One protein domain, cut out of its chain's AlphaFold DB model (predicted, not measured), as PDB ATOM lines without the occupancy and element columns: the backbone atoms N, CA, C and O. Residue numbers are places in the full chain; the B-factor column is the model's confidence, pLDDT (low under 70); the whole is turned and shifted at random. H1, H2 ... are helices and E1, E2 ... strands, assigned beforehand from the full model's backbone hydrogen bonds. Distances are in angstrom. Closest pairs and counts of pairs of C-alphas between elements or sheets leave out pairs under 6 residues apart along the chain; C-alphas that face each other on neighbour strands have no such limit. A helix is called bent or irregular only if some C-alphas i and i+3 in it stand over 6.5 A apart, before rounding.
ATOM      1  N   PHE A 106     280.396 246.758 351.767       97.25
ATOM      2  CA  PHE A 106     280.559 245.543 350.984       97.25
ATOM      3  C   PHE A 106     279.758 244.400 351.598       97.25
ATOM      4  O   PHE A 106     279.797 244.161 352.806       97.25
ATOM      5  N   VAL A 107     279.080 243.633 350.745       96.81
ATOM      6  CA  VAL A 107     278.335 242.438 351.148       96.81
ATOM      7  C   VAL A 107     278.902 241.214 350.439       96.81
ATOM      8  O   VAL A 107     278.826 241.082 349.218       96.81
ATOM      9  N   GLY A 108     279.465 240.293 351.218       96.81
ATOM     10  CA  GLY A 108     279.955 239.005 350.741       96.81
ATOM     11  C   GLY A 108     278.907 237.914 350.917       96.81
ATOM     12  O   GLY A 108     278.733 237.410 352.021       96.81
ATOM     13  N   LEU A 109     278.245 237.501 349.835       95.50
ATOM     14  CA  LEU A 109     277.273 236.407 349.881       95.50
ATOM     15  C   LEU A 109     277.940 235.047 349.631       95.50
ATOM     16  O   LEU A 109     278.495 234.781 348.558       95.50
ATOM     17  N   VAL A 110     277.840 234.152 350.607       95.94
ATOM     18  CA  VAL A 110     278.333 232.774 350.522       95.94
ATOM     19  C   VAL A 110     277.148 231.830 350.485       95.94
ATOM     20  O   VAL A 110     276.171 232.026 351.190       95.94
ATOM     21  N   ARG A 111     277.231 230.775 349.685       93.94
ATOM     22  CA  ARG A 111     276.217 229.723 349.639       93.94
ATOM     23  C   ARG A 111     276.880 228.367 349.802       93.94
ATOM     24  O   ARG A 111     278.047 228.226 349.420       93.94
ATOM     25  N   ASN A 112     276.143 227.370 350.297       93.75
ATOM     26  CA  ASN A 112     276.642 226.005 350.388       93.75
ATOM     27  C   ASN A 112     277.295 225.585 349.047       93.75
ATOM     28  O   ASN A 112     276.705 225.772 347.967       93.75
ATOM     29  N   PRO A 113     278.532 225.055 349.074       93.69
ATOM     30  CA  PRO A 113     279.275 224.761 347.855       93.69
ATOM     31  C   PRO A 113     278.574 223.719 346.982       93.69
ATOM     32  O   PRO A 113     278.576 223.849 345.759       93.69
ATOM     33  N   VAL A 114     277.920 222.718 347.578       92.38
ATOM     34  CA  VAL A 114     277.199 221.680 346.830       92.38
ATOM     35  C   VAL A 114     275.976 222.267 346.142       92.38
ATOM     36  O   VAL A 114     275.767 222.003 344.961       92.38
ATOM     37  N   ASP A 115     275.212 223.116 346.834       91.06
ATOM     38  CA  ASP A 115     274.075 223.827 346.241       91.06
ATOM     39  C   ASP A 115     274.502 224.711 345.065       91.06
ATOM     40  O   ASP A 115     273.833 224.756 344.027       91.06
ATOM     41  N   THR A 116     275.651 225.373 345.198       90.94
ATOM     42  CA  THR A 116     276.224 226.220 344.147       90.94
ATOM     43  C   THR A 116     276.623 225.393 342.922       90.94
ATOM     44  O   THR A 116     276.199 225.692 341.801       90.94
ATOM     45  N   LEU A 117     277.389 224.316 343.126       92.00
ATOM     46  CA  LEU A 117     277.835 223.416 342.059       92.00
ATOM     47  C   LEU A 117     276.659 222.711 341.376       92.00
ATOM     48  O   LEU A 117     276.622 222.624 340.147       92.00
ATOM     49  N   TYR A 118     275.680 222.258 342.158       91.12
ATOM     50  CA  TYR A 118     274.462 221.644 341.650       91.12
ATOM     51  C   TYR A 118     273.663 222.612 340.785       91.12
ATOM     52  O   TYR A 118     273.321 222.268 339.658       91.12
ATOM     53  N   SER A 119     273.416 223.836 341.264       88.81
ATOM     54  CA  SER A 119     272.672 224.849 340.506       88.81
ATOM     55  C   SER A 119     273.343 225.162 339.165       88.81
ATOM     56  O   SER A 119     272.667 225.322 338.146       88.81
ATOM     57  N   MET A 120     274.676 225.230 339.141       87.25
ATOM     58  CA  MET A 120     275.439 225.449 337.912       87.25
ATOM     59  C   MET A 120     275.350 224.261 336.945       87.25
ATOM     60  O   MET A 120     275.167 224.443 335.738       87.25
ATOM     61  N   TRP A 121     275.463 223.040 337.466       89.56
ATOM     62  CA  TRP A 121     275.340 221.821 336.676       89.56
ATOM     63  C   TRP A 121     273.921 221.628 336.130       89.56
ATOM     64  O   TRP A 121     273.749 221.313 334.954       89.56
ATOM     65  N   SER A 122     272.890 221.843 336.943       87.69
ATOM     66  CA  SER A 122     271.507 221.590 336.547       87.69
ATOM     67  C   SER A 122     271.037 222.567 335.468       87.69
ATOM     68  O   SER A 122     270.336 222.156 334.544       87.69
ATOM     69  N   ARG A 123     271.437 223.844 335.566       85.38
ATOM     70  CA  ARG A 123     271.023 224.916 334.645       85.38
ATOM     71  C   ARG A 123     271.864 224.970 333.374       85.38
ATOM     72  O   ARG A 123     271.313 225.103 332.289       85.38
ATOM     73  N   TRP A 124     273.186 224.857 333.502       83.50
ATOM     74  CA  TRP A 124     274.114 225.131 332.397       83.50
ATOM     75  C   TRP A 124     275.016 223.953 332.044       83.50
ATOM     76  O   TRP A 124     275.897 224.084 331.197       83.50
ATOM     77  N   ARG A 125     274.820 222.797 332.693       85.56
ATOM     78  CA  ARG A 125     275.634 221.587 332.492       85.56
ATOM     79  C   ARG A 125     277.126 221.838 332.713       85.56
ATOM     80  O   ARG A 125     277.974 221.150 332.147       85.56
ATOM     81  N   TYR A 126     277.453 222.820 333.555       84.81
ATOM     82  CA  TYR A 126     278.829 223.078 333.948       84.81
ATOM     83  C   TYR A 126     279.381 221.918 334.753       84.81
ATOM     84  O   TYR A 126     278.672 221.257 335.509       84.81
ATOM     85  N   VAL A 127     280.672 221.682 334.563       85.00
ATOM     86  CA  VAL A 127     281.346 220.523 335.121       85.00
ATOM     87  C   VAL A 127     281.798 220.835 336.552       85.00
ATOM     88  O   VAL A 127     282.650 221.720 336.713       85.00
ATOM     89  N   PRO A 128     281.274 220.142 337.583       89.12
ATOM     90  CA  PRO A 128     281.549 220.491 338.976       89.12
ATOM     91  C   PRO A 128     283.034 220.474 339.348       89.12
ATOM     92  O   PRO A 128     283.474 221.391 340.032       89.12
ATOM     93  N   GLU A 129     283.836 219.545 338.812       85.88
ATOM     94  CA  GLU A 129     285.282 219.454 339.093       85.88
ATOM     95  C   GLU A 129     286.059 220.713 338.692       85.88
ATOM     96  O   GLU A 129     287.108 221.032 339.249       85.88
ATOM     97  N   VAL A 130     285.583 221.412 337.661       83.38
ATOM     98  CA  VAL A 130     286.205 222.659 337.212       83.38
ATOM     99  C   VAL A 130     285.704 223.817 338.068       83.38
ATOM    100  O   VAL A 130     286.494 224.660 338.491       83.38
ATOM    101  N   ARG A 131     284.398 223.839 338.348       88.88
ATOM    102  CA  ARG A 131     283.745 224.915 339.095       88.88
ATOM    103  C   ARG A 131     284.129 224.950 340.561       88.88
ATOM    104  O   ARG A 131     284.237 226.035 341.119       88.88
ATOM    105  N   GLU A 132     284.410 223.806 341.169       92.75
ATOM    106  CA  GLU A 132     284.814 223.775 342.569       92.75
ATOM    107  C   GLU A 132     286.135 224.521 342.813       92.75
ATOM    108  O   GLU A 132     286.301 225.176 343.837       92.75
ATOM    109  N   ARG A 133     287.051 224.514 341.835       91.44
ATOM    110  CA  ARG A 133     288.323 225.245 341.923       91.44
ATOM    111  C   ARG A 133     288.101 226.747 341.842       91.44
ATOM    112  O   ARG A 133     288.728 227.511 342.571       91.44
ATOM    113  N   GLU A 134     287.202 227.172 340.958       91.19
ATOM    114  CA  GLU A 134     286.815 228.576 340.841       91.19
ATOM    115  C   GLU A 134     286.090 229.056 342.101       91.19
ATOM    116  O   GLU A 134     286.358 230.172 342.544       91.19
ATOM    117  N   TRP A 135     285.248 228.208 342.700       94.25
ATOM    118  CA  TRP A 135     284.587 228.458 343.982       94.25
ATOM    119  C   TRP A 135     285.624 228.666 345.094       94.25
ATOM    120  O   TRP A 135     285.645 229.722 345.719       94.25
ATOM    121  N   VAL A 136     286.571 227.733 345.265       95.69
ATOM    122  CA  VAL A 136     287.655 227.865 346.260       95.69
ATOM    123  C   VAL A 136     288.479 229.135 346.034       95.69
ATOM    124  O   VAL A 136     288.815 229.826 346.994       95.69
ATOM    125  N   ARG A 137     288.782 229.486 344.778       94.12
ATOM    126  CA  ARG A 137     289.491 230.733 344.446       94.12
ATOM    127  C   ARG A 137     288.685 231.973 344.839       94.12
ATOM    128  O   ARG A 137     289.236 232.846 345.501       94.12
ATOM    129  N   ALA A 138     287.415 232.054 344.435       95.25
ATOM    130  CA  ALA A 138     286.554 233.204 344.720       95.25
ATOM    131  C   ALA A 138     286.398 233.435 346.220       95.25
ATOM    132  O   ALA A 138     286.647 234.527 346.720       95.25
ATOM    133  N   TYR A 139     286.045 232.384 346.950       97.31
ATOM    134  CA  TYR A 139     285.807 232.493 348.379       97.31
ATOM    135  C   TYR A 139     287.106 232.615 349.187       97.31
ATOM    136  O   TYR A 139     287.135 233.278 350.220       97.31
ATOM    137  N   GLY A 140     288.224 232.096 348.671       97.50
ATOM    138  CA  GLY A 140     289.551 232.403 349.201       97.50
ATOM    139  C   GLY A 140     289.939 233.875 349.040       97.50
ATOM    140  O   GLY A 140     290.591 234.423 349.927       97.50
ATOM    141  N   ASN A 141     289.537 234.526 347.944       97.50
ATOM    142  CA  ASN A 141     289.700 235.969 347.780       97.50
ATOM    143  C   ASN A 141     288.737 236.750 348.689       97.50
ATOM    144  O   ASN A 141     289.171 237.727 349.284       97.50
ATOM    145  N   LEU A 142     287.488 236.295 348.863       97.94
ATOM    146  CA  LEU A 142     286.533 236.922 349.787       97.94
ATOM    147  C   LEU A 142     287.067 236.964 351.222       97.94
ATOM    148  O   LEU A 142     286.944 237.987 351.880       97.94
ATOM    149  N   LEU A 143     287.679 235.877 351.706       97.00
ATOM    150  CA  LEU A 143     288.244 235.854 353.061       97.00
ATOM    151  C   LEU A 143     289.400 236.843 353.222       97.00
ATOM    152  O   LEU A 143     289.453 237.534 354.224       97.00
ATOM    153  N   ARG A 144     290.277 236.965 352.220       96.81
ATOM    154  CA  ARG A 144     291.345 237.980 352.251       96.81
ATOM    155  C   ARG A 144     290.771 239.390 352.220       96.81
ATOM    156  O   ARG A 144     291.180 240.233 352.998       96.81
ATOM    157  N   PHE A 145     289.779 239.614 351.364       97.62
ATOM    158  CA  PHE A 145     289.098 240.897 351.278       97.62
ATOM    159  C   PHE A 145     288.390 241.249 352.593       97.62
ATOM    160  O   PHE A 145     288.387 242.401 352.998       97.62
ATOM    161  N   LYS A 146     287.852 240.254 353.308       96.88
ATOM    162  CA  LYS A 146     287.322 240.434 354.663       96.88
ATOM    163  C   LYS A 146     288.383 240.908 355.642       96.88
ATOM    164  O   LYS A 146     288.105 241.814 356.419       96.88
ATOM    165  N   ASP A 147     289.569 240.313 355.593       95.81
ATOM    166  CA  ASP A 147     290.683 240.726 356.445       95.81
ATOM    167  C   ASP A 147     291.123 242.168 356.118       95.81
ATOM    168  O   ASP A 147     291.422 242.938 357.027       95.81
ATOM    169  N   ASP A 148     291.087 242.559 354.838       95.06
ATOM    170  CA  ASP A 148     291.490 243.895 354.379       95.06
ATOM    171  C   ASP A 148     290.456 245.001 354.669       95.06
ATOM    172  O   ASP A 148     290.841 246.158 354.850       95.06
ATOM    173  N   MET A 149     289.159 244.672 354.661       96.38
ATOM    174  CA  MET A 149     288.066 245.648 354.782       96.38
ATOM    175  C   MET A 149     287.520 245.809 356.205       96.38
ATOM    176  O   MET A 149     286.851 246.804 356.480       96.38
ATOM    177  N   GLY A 150     287.763 244.842 357.096       94.38
ATOM    178  CA  GLY A 150     287.247 244.876 358.465       94.38
ATOM    179  C   GLY A 150     285.726 245.064 358.510       94.38
ATOM    180  O   GLY A 150     284.984 244.348 357.833       94.38
ATOM    181  N   ASP A 151     285.270 246.054 359.277       94.12
ATOM    182  CA  ASP A 151     283.847 246.322 359.524       94.12
ATOM    183  C   ASP A 151     283.086 246.858 358.299       94.12
ATOM    184  O   ASP A 151     281.854 246.857 358.284       94.12
ATOM    185  N   SER A 152     283.787 247.274 357.239       95.31
ATOM    186  CA  SER A 152     283.155 247.706 355.984       95.31
ATOM    187  C   SER A 152     282.698 246.538 355.106       95.31
ATOM    188  O   SER A 152     282.005 246.770 354.113       95.31
ATOM    189  N   LEU A 153     283.042 245.286 355.443       97.50
ATOM    190  CA  LEU A 153     282.541 244.086 354.767       97.50
ATOM    191  C   LEU A 153     281.759 243.192 355.733       97.50
ATOM    192  O   LEU A 153     282.324 242.601 356.652       97.50
ATOM    193  N   ARG A 154     280.486 242.942 355.413       96.50
ATOM    194  CA  ARG A 154     279.703 241.884 356.056       96.50
ATOM    195  C   ARG A 154     279.637 240.653 355.159       96.50
ATOM    196  O   ARG A 154     279.189 240.725 354.015       96.50
ATOM    197  N   VAL A 155     280.070 239.506 355.680       96.81
ATOM    198  CA  VAL A 155     279.931 238.209 355.004       96.81
ATOM    199  C   VAL A 155     278.754 237.454 355.604       96.81
ATOM    200  O   VAL A 155     278.667 237.319 356.820       96.81
ATOM    201  N   VAL A 156     277.869 236.957 354.748       95.38
ATOM    202  CA  VAL A 156     276.588 236.346 355.119       95.38
ATOM    203  C   VAL A 156     276.345 235.074 354.316       95.38
ATOM    204  O   VAL A 156     276.720 234.988 353.139       95.38
ATOM    205  N   ARG A 157     275.713 234.073 354.939       95.25
ATOM    206  CA  ARG A 157     275.284 232.862 354.233       95.25
ATOM    207  C   ARG A 157     273.908 233.081 353.621       95.25
ATOM    208  O   ARG A 157     273.007 233.612 354.263       95.25
ATOM    209  N   TYR A 158     273.737 232.637 352.385       92.56
ATOM    210  CA  TYR A 158     272.462 232.696 351.677       92.56
ATOM    211  C   TYR A 158     271.358 231.968 352.446       92.56
ATOM    212  O   TYR A 158     270.223 232.430 352.485       92.56
ATOM    213  N   GLU A 159     271.698 230.834 353.047       91.06
ATOM    214  CA  GLU A 159     270.795 229.998 353.821       91.06
ATOM    215  C   GLU A 159     270.259 230.739 355.049       91.06
ATOM    216  O   GLU A 159     269.058 230.661 355.284       91.06
ATOM    217  N   ASP A 160     271.102 231.510 355.745       91.44
ATOM    218  CA  ASP A 160     270.696 232.295 356.919       91.44
ATOM    219  C   ASP A 160     269.703 233.388 356.520       91.44
ATOM    220  O   ASP A 160     268.607 233.448 357.063       91.44
ATOM    221  N   ILE A 161     270.028 234.176 355.489       90.44
ATOM    222  CA  ILE A 161     269.146 235.242 354.982       90.44
ATOM    223  C   ILE A 161     267.832 234.652 354.441       90.44
ATOM    224  O   ILE A 161     266.771 235.266 354.523       90.44
ATOM    225  N   ALA A 162     267.880 233.454 353.853       86.56
ATOM    226  CA  ALA A 162     266.688 232.797 353.336       86.56
ATOM    227  C   ALA A 162     265.785 232.235 354.445       86.56
ATOM    228  O   ALA A 162     264.575 232.145 354.233       86.56
ATOM    229  N   SER A 163     266.345 231.819 355.585       85.69
ATOM    230  CA  SER A 163     265.584 231.217 356.686       85.69
ATOM    231  C   SER A 163     265.193 232.191 357.794       85.69
ATOM    232  O   SER A 163     264.187 231.945 358.456       85.69
ATOM    233  N   ASP A 164     265.963 233.260 357.995       86.69
ATOM    234  CA  ASP A 164     265.772 234.231 359.070       86.69
ATOM    235  C   ASP A 164     265.594 235.654 358.505       86.69
ATOM    236  O   ASP A 164     266.562 236.264 358.041       86.69
ATOM    237  N   PRO A 165     264.368 236.211 358.546       84.12
ATOM    238  CA  PRO A 165     264.119 237.594 358.156       84.12
ATOM    239  C   PRO A 165     264.985 238.605 358.916       84.12
ATOM    240  O   PRO A 165     265.416 239.582 358.317       84.12
ATOM    241  N   ALA A 166     265.319 238.350 360.187       87.00
ATOM    242  CA  ALA A 166     266.124 239.278 360.977       87.00
ATOM    243  C   ALA A 166     267.554 239.428 360.424       87.00
ATOM    244  O   ALA A 166     268.144 240.507 360.506       87.00
ATOM    245  N   GLU A 167     268.112 238.379 359.811       89.31
ATOM    246  CA  GLU A 167     269.413 238.463 359.136       89.31
ATOM    247  C   GLU A 167     269.343 239.308 357.863       89.31
ATOM    248  O   GLU A 167     270.277 240.059 357.567       89.31
ATOM    249  N   LEU A 168     268.230 239.236 357.126       87.38
ATOM    250  CA  LEU A 168     267.995 240.112 355.980       87.38
ATOM    251  C   LEU A 168     267.867 241.573 356.426       87.38
ATOM    252  O   LEU A 168     268.532 242.430 355.848       87.38
ATOM    253  N   ASP A 169     267.100 241.847 357.480       86.62
ATOM    254  CA  ASP A 169     266.913 243.196 358.033       86.62
ATOM    255  C   ASP A 169     268.243 243.790 358.475       86.62
ATOM    256  O   ASP A 169     268.598 244.918 358.136       86.62
ATOM    257  N   SER A 170     269.027 242.985 359.190       89.94
ATOM    258  CA  SER A 170     270.349 243.360 359.665       89.94
ATOM    259  C   SER A 170     271.310 243.649 358.504       89.94
ATOM    260  O   SER A 170     272.136 244.562 358.590       89.94
ATOM    261  N   LEU A 171     271.210 242.901 357.402       90.75
ATOM    262  CA  LEU A 171     272.005 243.135 356.199       90.75
ATOM    263  C   LEU A 171     271.583 244.409 355.460       90.75
ATOM    264  O   LEU A 171     272.449 245.166 355.024       90.75
ATOM    265  N   VAL A 172     270.277 244.652 355.328       88.56
ATOM    266  CA  VAL A 172     269.729 245.870 354.713       88.56
ATOM    267  C   VAL A 172     270.138 247.096 355.526       88.56
ATOM    268  O   VAL A 172     270.653 248.055 354.953       88.56
ATOM    269  N   ALA A 173     270.025 247.028 356.853       89.56
ATOM    270  CA  ALA A 173     270.474 248.083 357.756       89.56
ATOM    271  C   ALA A 173     271.977 248.354 357.628       89.56
ATOM    272  O   ALA A 173     272.393 249.508 357.604       89.56
ATOM    273  N   PHE A 174     272.794 247.308 357.485       92.50
ATOM    274  CA  PHE A 174     274.222 247.459 357.216       92.50
ATOM    275  C   PHE A 174     274.504 248.131 355.861       92.50
ATOM    276  O   PHE A 174     275.406 248.958 355.771       92.50
ATOM    277  N   ALA A 175     273.768 247.764 354.808       89.38
ATOM    278  CA  ALA A 175     274.027 248.240 353.450       89.38
ATOM    279  C   ALA A 175     273.514 249.665 353.192       89.38
ATOM    280  O   ALA A 175     274.154 250.408 352.456       89.38
ATOM    281  N   LEU A 176     272.367 250.030 353.770       85.25
ATOM    282  CA  LEU A 176     271.691 251.306 353.517       85.25
ATOM    283  C   LEU A 176     271.761 252.289 354.690       85.25
ATOM    284  O   LEU A 176     271.323 253.428 354.551       85.25
ATOM    285  N   GLY A 177     272.217 251.854 355.866       79.75
ATOM    286  CA  GLY A 177     272.165 252.665 357.086       79.75
ATOM    287  C   GLY A 177     270.747 252.906 357.619       79.75
ATOM    288  O   GLY A 177     270.576 253.680 358.559       79.75
ATOM    289  N   VAL A 178     269.724 252.254 357.052       70.88
ATOM    290  CA  VAL A 178     268.320 252.377 357.473       70.88
ATOM    291  C   VAL A 178     267.715 251.008 357.773       70.88
ATOM    292  O   VAL A 178     267.902 250.053 357.023       70.88
ATOM    293  N   GLY A 179     266.960 250.911 358.867       60.62
ATOM    294  CA  GLY A 179     266.102 249.757 359.120       60.62
ATOM    295  C   GLY A 179     264.855 249.859 358.247       60.62
ATOM    296  O   GLY A 179     264.103 250.824 358.369       60.62
ATOM    297  N   GLN A 180     264.641 248.892 357.361       58.38
ATOM    298  CA  GLN A 180     263.367 248.723 356.663       58.38
ATOM    299  C   GLN A 180     262.763 247.376 357.037       58.38
ATOM    300  O   GLN A 180     263.499 246.408 357.204       58.38
ATOM    301  N   GLU A 181     261.434 247.313 357.129       54.62
ATOM    302  CA  GLU A 181     260.728 246.034 357.160       54.62
ATOM    303  C   GLU A 181     260.705 245.451 355.736       54.62
ATOM    304  O   GLU A 181     260.207 246.108 354.815       54.62
ATOM    305  N   PRO A 182     261.254 244.251 355.496       55.81
ATOM    306  CA  PRO A 182     261.256 243.648 354.178       55.81
ATOM    307  C   PRO A 182     259.841 243.195 353.826       55.81
ATOM    308  O   PRO A 182     259.291 242.260 354.407       55.81
ATOM    309  N   ASP A 183     259.279 243.804 352.789       56.34
ATOM    310  CA  ASP A 183     257.950 243.465 352.263       56.34
ATOM    311  C   ASP A 183     257.919 242.080 351.569       56.34
ATOM    312  O   ASP A 183     256.875 241.552 351.192       56.34
ATOM    313  N   SER A 184     259.081 241.432 351.394       56.81
ATOM    314  CA  SER A 184     259.178 240.145 350.703       56.81
ATOM    315  C   SER A 184     260.108 239.156 351.402       56.81
ATOM    316  O   SER A 184     261.266 239.432 351.705       56.81
ATOM    317  N   ARG A 185     259.589 237.947 351.633       58.78
ATOM    318  CA  ARG A 185     260.373 236.813 352.135       58.78
ATOM    319  C   ARG A 185     261.142 236.183 350.982       58.78
ATOM    320  O   ARG A 185     260.551 235.834 349.957       58.78
ATOM    321  N   LEU A 186     262.441 235.959 351.163       63.47
ATOM    322  CA  LEU A 186     263.225 235.182 350.207       63.47
ATOM    323  C   LEU A 186     262.686 233.748 350.119       63.47
ATOM    324  O   LEU A 186     262.396 233.088 351.117       63.47
ATOM    325  N   HIS A 187     262.548 233.232 348.899       59.56
ATOM    326  CA  HIS A 187     262.073 231.868 348.697       59.56
ATOM    327  C   HIS A 187     263.149 230.833 349.073       59.56
ATOM    328  O   HIS A 187     264.112 230.620 348.335       59.56
ATOM    329  N   THR A 188     262.907 230.076 350.146       61.53
ATOM    330  CA  THR A 188     263.734 228.941 350.614       61.53
ATOM    331  C   THR A 188     263.755 227.735 349.673       61.53
ATOM    332  O   THR A 188     264.596 226.848 349.816       61.53
ATOM    333  N   ARG A 189     262.890 227.708 348.646       60.12
ATOM    334  CA  ARG A 189     262.743 226.587 347.696       60.12
ATOM    335  C   ARG A 189     264.029 226.202 346.962       60.12
ATOM    336  O   ARG A 189     264.021 225.192 346.273       60.12
ATOM    337  N   SER A 190     265.094 227.002 347.025       60.66
ATOM    338  CA  SER A 190     266.357 226.767 346.316       60.66
ATOM    339  C   SER A 190     267.400 225.966 347.100       60.66
ATOM    340  O   SER A 190     268.376 225.543 346.481       60.66
ATOM    341  N   VAL A 191     267.221 225.752 348.404       71.19
ATOM    342  CA  VAL A 191     268.212 225.111 349.288       71.19
ATOM    343  C   VAL A 191     268.102 223.580 349.223       71.19
ATOM    344  O   VAL A 191     267.002 223.041 349.165       71.19
ATOM    345  N   GLN A 192     269.239 222.876 349.198       73.00
ATOM    346  CA  GLN A 192     269.360 221.410 349.267       73.00
ATOM    347  C   GLN A 192     268.699 220.585 348.145       73.00
ATOM    348  O   GLN A 192     268.627 219.360 348.249       73.00
ATOM    349  N   LYS A 193     268.314 221.194 347.012       79.06
ATOM    350  CA  LYS A 193     267.704 220.478 345.863       79.06
ATOM    351  C   LYS A 193     268.528 219.298 345.342       79.06
ATOM    352  O   LYS A 193     267.987 218.355 344.772       79.06
ATOM    353  N   TRP A 194     269.847 219.357 345.507       75.25
ATOM    354  CA  TRP A 194     270.756 218.296 345.083       75.25
ATOM    355  C   TRP A 194     270.506 216.968 345.810       75.25
ATOM    356  O   TRP A 194     270.824 215.914 345.264       75.25
ATOM    357  N   ARG A 195     269.916 216.997 347.015       79.81
ATOM    358  CA  ARG A 195     269.598 215.790 347.792       79.81
ATOM    359  C   ARG A 195     268.537 214.927 347.115       79.81
ATOM    360  O   ARG A 195     268.524 213.716 347.315       79.81
ATOM    361  N   GLU A 196     267.701 215.508 346.266       80.75
ATOM    362  CA  GLU A 196     266.597 214.802 345.615       80.75
ATOM    363  C   GLU A 196     266.955 214.319 344.195       80.75
ATOM    364  O   GLU A 196     266.387 213.337 343.724       80.75
ATOM    365  N   ASP A 197     267.949 214.911 343.512       82.00
ATOM    366  CA  ASP A 197     268.298 214.521 342.130       82.00
ATOM    367  C   ASP A 197     269.197 213.275 342.090       82.00
ATOM    368  O   ASP A 197     270.399 213.325 342.365       82.00
ATOM    369  N   SER A 198     268.632 212.114 341.745       79.06
ATOM    370  CA  SER A 198     269.340 210.821 341.662       79.06
ATOM    371  C   SER A 198     270.522 210.804 340.683       79.06
ATOM    372  O   SER A 198     271.396 209.938 340.776       79.06
ATOM    373  N   ARG A 199     270.594 211.776 339.770       81.75
ATOM    374  CA  ARG A 199     271.666 211.899 338.778       81.75
ATOM    375  C   ARG A 199     272.834 212.731 339.280       81.75
ATOM    376  O   ARG A 199     273.890 212.663 338.663       81.75
ATOM    377  N   PHE A 200     272.677 213.489 340.366       84.88
ATOM    378  CA  PHE A 200     273.735 214.326 340.921       84.88
ATOM    379  C   PHE A 200     274.341 213.692 342.174       84.88
ATOM    380  O   PHE A 200     273.763 213.715 343.255       84.88
ATOM    381  N   GLY A 201     275.538 213.134 342.022       86.38
ATOM    382  CA  GLY A 201     276.298 212.447 343.073       86.38
ATOM    383  C   GLY A 201     277.714 212.996 343.215       86.38
ATOM    384  O   GLY A 201     278.624 212.244 343.554       86.38
ATOM    385  N   TYR A 202     277.918 214.271 342.864       89.50
ATOM    386  CA  TYR A 202     279.232 214.900 342.922       89.50
ATOM    387  C   TYR A 202     279.716 215.040 344.364       89.50
ATOM    388  O   TYR A 202     279.007 215.598 345.198       89.50
ATOM    389  N   GLN A 203     280.940 214.584 344.624       91.06
ATOM    390  CA  GLN A 203     281.606 214.717 345.914       91.06
ATOM    391  C   GLN A 203     282.613 215.870 345.846       91.06
ATOM    392  O   GLN A 203     283.548 215.790 345.046       91.06
ATOM    393  N   PRO A 204     282.437 216.941 346.643       92.12
ATOM    394  CA  PRO A 204     283.394 218.040 346.679       92.12
ATOM    395  C   PRO A 204     284.770 217.588 347.164       92.12
ATOM    396  O   PRO A 204     284.877 216.720 348.031       92.12
ATOM    397  N   SER A 205     285.827 218.213 346.648       94.94
ATOM    398  CA  SER A 205     287.174 217.968 347.162       94.94
ATOM    399  C   SER A 205     287.382 218.533 348.570       94.94
ATOM    400  O   SER A 205     286.713 219.467 349.013       94.94
ATOM    401  N   GLU A 206     288.402 218.023 349.261       95.50
ATOM    402  CA  GLU A 206     288.807 218.503 350.589       95.50
ATOM    403  C   GLU A 206     289.094 220.011 350.645       95.50
ATOM    404  O   GLU A 206     288.874 220.654 351.669       95.50
ATOM    405  N   ALA A 207     289.562 220.604 349.544       96.19
ATOM    406  CA  ALA A 207     289.778 222.046 349.468       96.19
ATOM    407  C   ALA A 207     288.462 222.835 349.582       96.19
ATOM    408  O   ALA A 207     288.431 223.887 350.217       96.19
ATOM    409  N   VAL A 208     287.382 222.316 348.993       96.19
ATOM    410  CA  VAL A 208     286.041 222.911 349.055       96.19
ATOM    411  C   VAL A 208     285.461 222.762 350.449       96.19
ATOM    412  O   VAL A 208     284.970 223.741 350.998       96.19
ATOM    413  N   LEU A 209     285.556 221.561 351.026       96.06
ATOM    414  CA  LEU A 209     285.021 221.273 352.357       96.06
ATOM    415  C   LEU A 209     285.680 222.163 353.415       96.06
ATOM    416  O   LEU A 209     284.976 222.873 354.125       96.06
ATOM    417  N   ARG A 210     287.020 222.233 353.431       96.75
ATOM    418  CA  ARG A 210     287.754 223.129 354.341       96.75
ATOM    419  C   ARG A 210     287.404 224.596 354.142       96.75
ATOM    420  O   ARG A 210     287.350 225.358 355.098       96.75
ATOM    421  N   MET A 211     287.202 225.021 352.898       97.38
ATOM    422  CA  MET A 211     286.815 226.399 352.619       97.38
ATOM    423  C   MET A 211     285.383 226.684 353.099       97.38
ATOM    424  O   MET A 211     285.162 227.732 353.688       97.38
ATOM    425  N   GLY A 212     284.437 225.760 352.924       96.56
ATOM    426  CA  GLY A 212     283.081 225.885 353.466       96.56
ATOM    427  C   GLY A 212     283.043 225.913 354.998       96.56
ATOM    428  O   GLY A 212     282.350 226.749 355.570       96.56
ATOM    429  N   GLU A 213     283.858 225.094 355.665       97.00
ATOM    430  CA  GLU A 213     284.012 225.110 357.130       97.00
ATOM    431  C   GLU A 213     284.439 226.503 357.637       97.00
ATOM    432  O   GLU A 213     283.917 226.985 358.639       97.00
ATOM    433  N   ARG A 214     285.300 227.222 356.897       96.88
ATOM    434  CA  ARG A 214     285.699 228.608 357.232       96.88
ATOM    435  C   ARG A 214     284.563 229.632 357.143       96.88
ATOM    436  O   ARG A 214     284.702 230.714 357.703       96.88
ATOM    437  N   PHE A 215     283.465 229.309 356.461       96.12
ATOM    438  CA  PHE A 215     282.238 230.113 356.439       96.12
ATOM    439  C   PHE A 215     281.148 229.549 357.359       96.12
ATOM    440  O   PHE A 215     280.000 229.968 357.267       96.12
ATOM    441  N   GLY A 216     281.488 228.593 358.229       95.31
ATOM    442  CA  GLY A 216     280.566 228.026 359.209       95.31
ATOM    443  C   GLY A 216     279.631 226.952 358.654       95.31
ATOM    444  O   GLY A 216     278.593 226.695 359.254       95.31
ATOM    445  N   TYR A 217     279.936 226.338 357.505       95.25
ATOM    446  CA  TYR A 217     279.187 225.160 357.057       95.25
ATOM    447  C   TYR A 217     279.714 223.892 357.721       95.25
ATOM    448  O   TYR A 217     280.907 223.594 357.649       95.25
ATOM    449  N   ASP A 218     278.805 223.082 358.256       93.06
ATOM    450  CA  ASP A 218     279.158 221.766 358.771       93.06
ATOM    451  C   ASP A 218     279.457 220.801 357.628       93.06
ATOM    452  O   ASP A 218     278.722 220.726 356.636       93.06
ATOM    453  N   ARG A 219     280.499 219.986 357.783       92.62
ATOM    454  CA  ARG A 219     280.913 219.006 356.773       92.62
ATOM    455  C   ARG A 219     279.778 218.079 356.298       92.62
ATOM    456  O   ARG A 219     279.637 217.935 355.083       92.62
ATOM    457  N   PRO A 220     278.908 217.515 357.162       90.56
ATOM    458  CA  PRO A 220     277.768 216.710 356.709       90.56
ATOM    459  C   PRO A 220     276.777 217.473 355.818       90.56
ATOM    460  O   PRO A 220     276.123 216.874 354.967       90.56
ATOM    461  N   SER A 221     276.677 218.799 355.964       87.75
ATOM    462  CA  SER A 221     275.825 219.635 355.108       87.75
ATOM    463  C   SER A 221     276.388 219.811 353.689       87.75
ATOM    464  O   SER A 221     275.657 220.210 352.783       87.75
ATOM    465  N   MET A 222     277.668 219.485 353.484       91.25
ATOM    466  CA  MET A 222     278.407 219.663 352.230       91.25
ATOM    467  C   MET A 222     278.822 218.342 351.571       91.25
ATOM    468  O   MET A 222     279.516 218.350 350.557       91.25
ATOM    469  N   ILE A 223     278.419 217.197 352.124       87.00
ATOM    470  CA  ILE A 223     278.701 215.887 351.535       87.00
ATOM    471  C   ILE A 223     277.452 215.383 350.824       87.00
ATOM    472  O   ILE A 223     276.382 215.261 351.419       87.00
ATOM    473  N   ASN A 224     277.610 215.035 349.548       82.19
ATOM    474  CA  ASN A 224     276.583 214.349 348.779       82.19
ATOM    475  C   ASN A 224     276.905 212.848 348.704       82.19
ATOM    476  O   ASN A 224     278.032 212.497 348.328       82.19
ATOM    477  N   PRO A 225     275.966 211.947 349.052       79.38
ATOM    478  CA  PRO A 225     276.187 210.518 348.889       79.38
ATOM    479  C   PRO A 225     276.474 210.166 347.419       79.38
ATOM    480  O   PRO A 225     275.885 210.760 346.507       79.38
ATOM    481  N   PRO A 226     277.367 209.193 347.165       78.50
ATOM    482  CA  PRO A 226     277.665 208.756 345.809       78.50
ATOM    483  C   PRO A 226     276.409 208.169 345.158       78.50
ATOM    484  O   PRO A 226     275.674 207.396 345.773       78.50
ATOM    485  N   ARG A 227     276.170 208.520 343.891       83.69
ATOM    486  CA  ARG A 227     275.031 208.012 343.108       83.69
ATOM    487  C   ARG A 227     275.526 207.326 341.844       83.69
ATOM    488  O   ARG A 227     276.355 207.882 341.125       83.69
ATOM    489  N   ALA A 228     274.978 206.153 341.530       78.69
ATOM    490  CA  ALA A 228     275.364 205.385 340.343       78.69
ATOM    491  C   ALA A 228     275.188 206.187 339.037       78.69
ATOM    492  O   ALA A 228     276.064 206.171 338.173       78.69
ATOM    493  N   GLY A 229     274.105 206.969 338.930       77.50
ATOM    494  CA  GLY A 229     273.852 207.835 337.773       77.50
ATOM    495  C   GLY A 229     274.933 208.901 337.559       77.50
ATOM    496  O   GLY A 229     275.250 209.238 336.417       77.50
ATOM    497  N   TRP A 230     275.563 209.372 338.639       83.19
ATOM    498  CA  TRP A 230     276.667 210.326 338.549       83.19
ATOM    499  C   TRP A 230     277.924 209.693 337.968       83.19
ATOM    500  O   TRP A 230     278.548 210.301 337.109       83.19
ATOM    501  N   ALA A 231     278.270 208.468 338.377       80.88
ATOM    502  CA  ALA A 231     279.463 207.779 337.886       80.88
ATOM    503  C   ALA A 231     279.434 207.597 336.357       80.88
ATOM    504  O   ALA A 231     280.429 207.839 335.669       80.88
ATOM    505  N   ILE A 232     278.265 207.240 335.813       81.25
ATOM    506  CA  ILE A 232     278.048 207.111 334.366       81.25
ATOM    507  C   ILE A 232     278.244 208.468 333.682       81.25
ATOM    508  O   ILE A 232     279.042 208.589 332.747       81.25
ATOM    509  N   TYR A 233     277.568 209.508 334.182       82.50
ATOM    510  CA  TYR A 233     277.680 210.865 333.647       82.50
ATOM    511  C   TYR A 233     279.123 211.392 333.699       82.50
ATOM    512  O   TYR A 233     279.643 211.897 332.698       82.50
ATOM    513  N   SER A 234     279.806 211.253 334.837       80.25
ATOM    514  CA  SER A 234     281.165 211.758 335.034       80.25
ATOM    515  C   SER A 234     282.163 211.076 334.104       80.25
ATOM    516  O   SER A 234     283.025 211.754 333.541       80.25
ATOM    517  N   ASN A 235     282.023 209.764 333.891       80.06
ATOM    518  CA  ASN A 235     282.905 209.001 333.012       80.06
ATOM    519  C   ASN A 235     282.718 209.399 331.546       80.06
ATOM    520  O   ASN A 235     283.706 209.701 330.874       80.06
ATOM    521  N   ALA A 236     281.472 209.507 331.074       80.44
ATOM    522  CA  ALA A 236     281.179 209.968 329.717       80.44
ATOM    523  C   ALA A 236     281.728 211.385 329.468       80.44
ATOM    524  O   ALA A 236     282.432 211.640 328.489       80.44
ATOM    525  N   THR A 237     281.489 212.302 330.410       78.56
ATOM    526  CA  THR A 237     281.939 213.700 330.308       78.56
ATOM    527  C   THR A 237     283.465 213.825 330.398       78.56
ATOM    528  O   THR A 237     284.067 214.729 329.813       78.56
ATOM    529  N   ARG A 238     284.132 212.940 331.148       78.44
ATOM    530  CA  ARG A 238     285.599 212.876 331.225       78.44
ATOM    531  C   ARG A 238     286.197 212.339 329.926       78.44
ATOM    532  O   ARG A 238     287.103 212.975 329.397       78.44
ATOM    533  N   ALA A 239     285.664 211.241 329.391       77.44
ATOM    534  CA  ALA A 239     286.110 210.656 328.128       77.44
ATOM    535  C   ALA A 239     285.983 211.655 326.967       77.44
ATOM    536  O   ALA A 239     286.943 211.875 326.230       77.44
ATOM    537  N   PHE A 240     284.846 212.352 326.880       80.12
ATOM    538  CA  PHE A 240     284.634 213.405 325.887       80.12
ATOM    539  C   PHE A 240     285.677 214.531 325.989       80.12
ATOM    540  O   PHE A 240     286.246 214.950 324.981       80.12
ATOM    541  N   ARG A 241     285.993 214.992 327.209       75.56
ATOM    542  CA  ARG A 241     287.013 216.033 327.437       75.56
ATOM    543  C   ARG A 241     288.417 215.584 327.044       75.56
ATOM    544  O   ARG A 241     289.137 216.363 326.422       75.56
ATOM    545  N   VAL A 242     288.805 214.358 327.394       76.75
ATOM    546  CA  VAL A 242     290.100 213.788 326.988       76.75
ATOM    547  C   VAL A 242     290.184 213.713 325.463       76.75
ATOM    548  O   VAL A 242     291.188 214.137 324.891       76.75
ATOM    549  N   GLY A 243     289.104 213.288 324.798       74.69
ATOM    550  CA  GLY A 243     289.004 213.284 323.337       74.69
ATOM    551  C   GLY A 243     289.170 214.676 322.720       74.69
ATOM    552  O   GLY A 243     289.979 214.854 321.810       74.69
ATOM    553  N   GLN A 244     288.482 215.694 323.250       77.81
ATOM    554  CA  GLN A 244     288.628 217.077 322.776       77.81
ATOM    555  C   GLN A 244     290.045 217.633 322.980       77.81
ATOM    556  O   GLN A 244     290.576 218.297 322.093       77.81
ATOM    557  N   GLN A 245     290.676 217.354 324.123       72.31
ATOM    558  CA  GLN A 245     292.051 217.788 324.392       72.31
ATOM    559  C   GLN A 245     293.062 217.098 323.469       72.31
ATOM    560  O   GLN A 245     293.993 217.749 322.994       72.31
ATOM    561  N   ALA A 246     292.877 215.808 323.183       73.50
ATOM    562  CA  ALA A 246     293.705 215.076 322.231       73.50
ATOM    563  C   ALA A 246     293.567 215.649 320.809       73.50
ATOM    564  O   ALA A 246     294.574 215.920 320.157       73.50
ATOM    565  N   LEU A 247     292.337 215.932 320.366       74.69
ATOM    566  CA  LEU A 247     292.059 216.568 319.073       74.69
ATOM    567  C   LEU A 247     292.666 217.973 318.960       74.69
ATOM    568  O   LEU A 247     293.253 218.307 317.934       74.69
ATOM    569  N   ALA A 248     292.569 218.792 320.010       72.50
ATOM    570  CA  ALA A 248     293.173 220.124 320.032       72.50
ATOM    571  C   ALA A 248     294.707 220.064 319.948       72.50
ATOM    572  O   ALA A 248     295.312 220.832 319.204       72.50
ATOM    573  N   ARG A 249     295.340 219.111 320.648       70.25
ATOM    574  CA  ARG A 249     296.793 218.878 320.573       70.25
ATOM    575  C   ARG A 249     297.245 218.391 319.199       70.25
ATOM    576  O   ARG A 249     298.330 218.759 318.768       70.25
ATOM    577  N   LEU A 250     296.433 217.582 318.519       71.75
ATOM    578  CA  LEU A 250     296.709 217.158 317.145       71.75
ATOM    579  C   LEU A 250     296.606 218.335 316.168       71.75
ATOM    580  O   LEU A 250     297.480 218.492 315.328       71.75
ATOM    581  N   ARG A 251     295.602 219.208 316.319       68.88
ATOM    582  CA  ARG A 251     295.460 220.416 315.485       68.88
ATOM    583  C   ARG A 251     296.564 221.450 315.722       68.88
ATOM    584  O   ARG A 251     297.012 222.067 314.768       68.88
ATOM    585  N   GLY A 252     297.036 221.600 316.958       57.12
ATOM    586  CA  GLY A 252     298.144 222.502 317.300       57.12
ATOM    587  C   GLY A 252     299.543 221.993 316.928       57.12
ATOM    588  O   GLY A 252     300.505 222.717 317.126       57.12
ATOM    589  N   ARG A 253     299.675 220.757 316.423       53.94
ATOM    590  CA  ARG A 253     300.932 220.205 315.875       53.94
ATOM    591  C   ARG A 253     301.014 220.285 314.344       53.94
ATOM    592  O   ARG A 253     301.991 219.819 313.774       53.94
ATOM    593  N   VAL A 254     299.971 220.807 313.694       47.09
ATOM    594  CA  VAL A 254     299.847 220.928 312.226       47.09
ATOM    595  C   VAL A 254     299.986 222.398 311.772       47.09
ATOM    596  O   VAL A 254     299.753 222.717 310.612       47.09
ATOM    597  N   GLN A 255     300.396 223.295 312.673       38.06
ATOM    598  CA  GLN A 255     300.852 224.659 312.378       38.06
ATOM    599  C   GLN A 255     302.323 224.784 312.757       38.06
ATOM    600  O   GLN A 255     303.025 225.543 312.059       38.06
TER     601      GLN A 255
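This is residues 106 to 255 of the 255 residues of an uncharacterized protein of Rubricoccus marinus (UniProt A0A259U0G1). A small ribbon of two parallel strands, E1 and E2, stands between residues 139 to 152 of the long helix H2 on one side and residues 167 to 175 of H4 on the other, and beyond the ribbon's far end H1 and H5 pack on the first part of H2, with the short helix H6 packed on H5. From this body a long arm, H7, reaches away, and residues 239 to 255 stick out free. The printed part has 150 residues with seven named helices and two named strands, in the order E1 H1 H2 E2 H3 H4 H5 H6 H7; the class is mostly helix, and the sheet has the order E1, E2, parallel. The whole is loose, with a radius of gyration of the C-alphas of 19.1 A, and elongated, spanning 62 by 38 by 27 A.

Strand E1, residues 106 to 110, starts the printed part with C-alpha 106 at (280.559, 245.543, 350.984) and is 13.0 A long; strand E2, residues 153 to 157, is 13.4 A long. Helix H2, residues 128 to 152, runs 32.1 A from C-alpha 128 at (281.549, 220.491, 338.976) to C-alpha 152 at (283.155, 247.706, 355.984). It has a kink of 56 degrees near residue 146 and is irregular, with C-alphas 148 and 151 lying 9.5 A apart. H1 spans residues 113 to 124 and H4 residues 165 to 176, each 16.3 A long. The shorter helices are H3, residues 158 to 163, 8.6 A; H5, residues 206 to 213, 10.5 A; and H6, residues 219 to 222, 5.2 A. H7, residues 228 to 251, is 35.3 A long and ends with C-alpha 251 at (295.460, 220.416, 315.485).

E1 and E2 are parallel neighbours, with 22 degrees between their directions; N 108 and O 154 are 2.8 A apart and N 156 and O 108 2.9 A, both within hydrogen-bond range. E1, H1, H2 and E2 form a strand-helix-strand unit, two parallel neighbour strands with helices between them along the chain, and its crossover is right-handed. The closest C-alphas of H2 and E2 are those of Lys 146 and Leu 153, 6.0 A apart. The closest C-alphas of H4 and E2 are those of Arg 154 and Leu 171, 7.8 A apart. H3 and H4 touch only at the corner, closest at the C-alphas of Ile 161 and Leu 168, 5.1 A. H2 touches H1 with residues 128 to 135 alone, closest at the C-alphas of Leu 117 and Pro 128, 5.6 A, at a steep tilt of 54 degrees, opposite ways. H2 touches H5 with residues 132 to 140 alone, closest at the C-alphas of Val 136 and Val 208, 5.9 A, at a tilt of 37 degrees, only just steep, the same way. H5 and H6 touch, with the C-alphas of Leu 209 and Arg 219 closest at 6.4 A. H1 and H6 are close but not clearly touching, with the C-alphas of Val 114 and Met 222 closest at 5.9 A. H7 touches no helix. In H1, H3, H4, H5 and H7 every O i to N i+4 pair is within hydrogen-bond range, in H2 17 of 21 are, and H6 is too short for such a pair.

The two C-alphas farthest apart are those of Glu 181 and Val 254, 64.7 A. Without residues 239 to 255 the body spans 52 by 33 by 26 A. The printed part has no cut. The link from H4 to H5, residues 177 to 205, is long; the other links are tight. The mean pLDDT of the printed part is 84.5, and residues 179 to 190 and 251 to 255 are under 70 in this model.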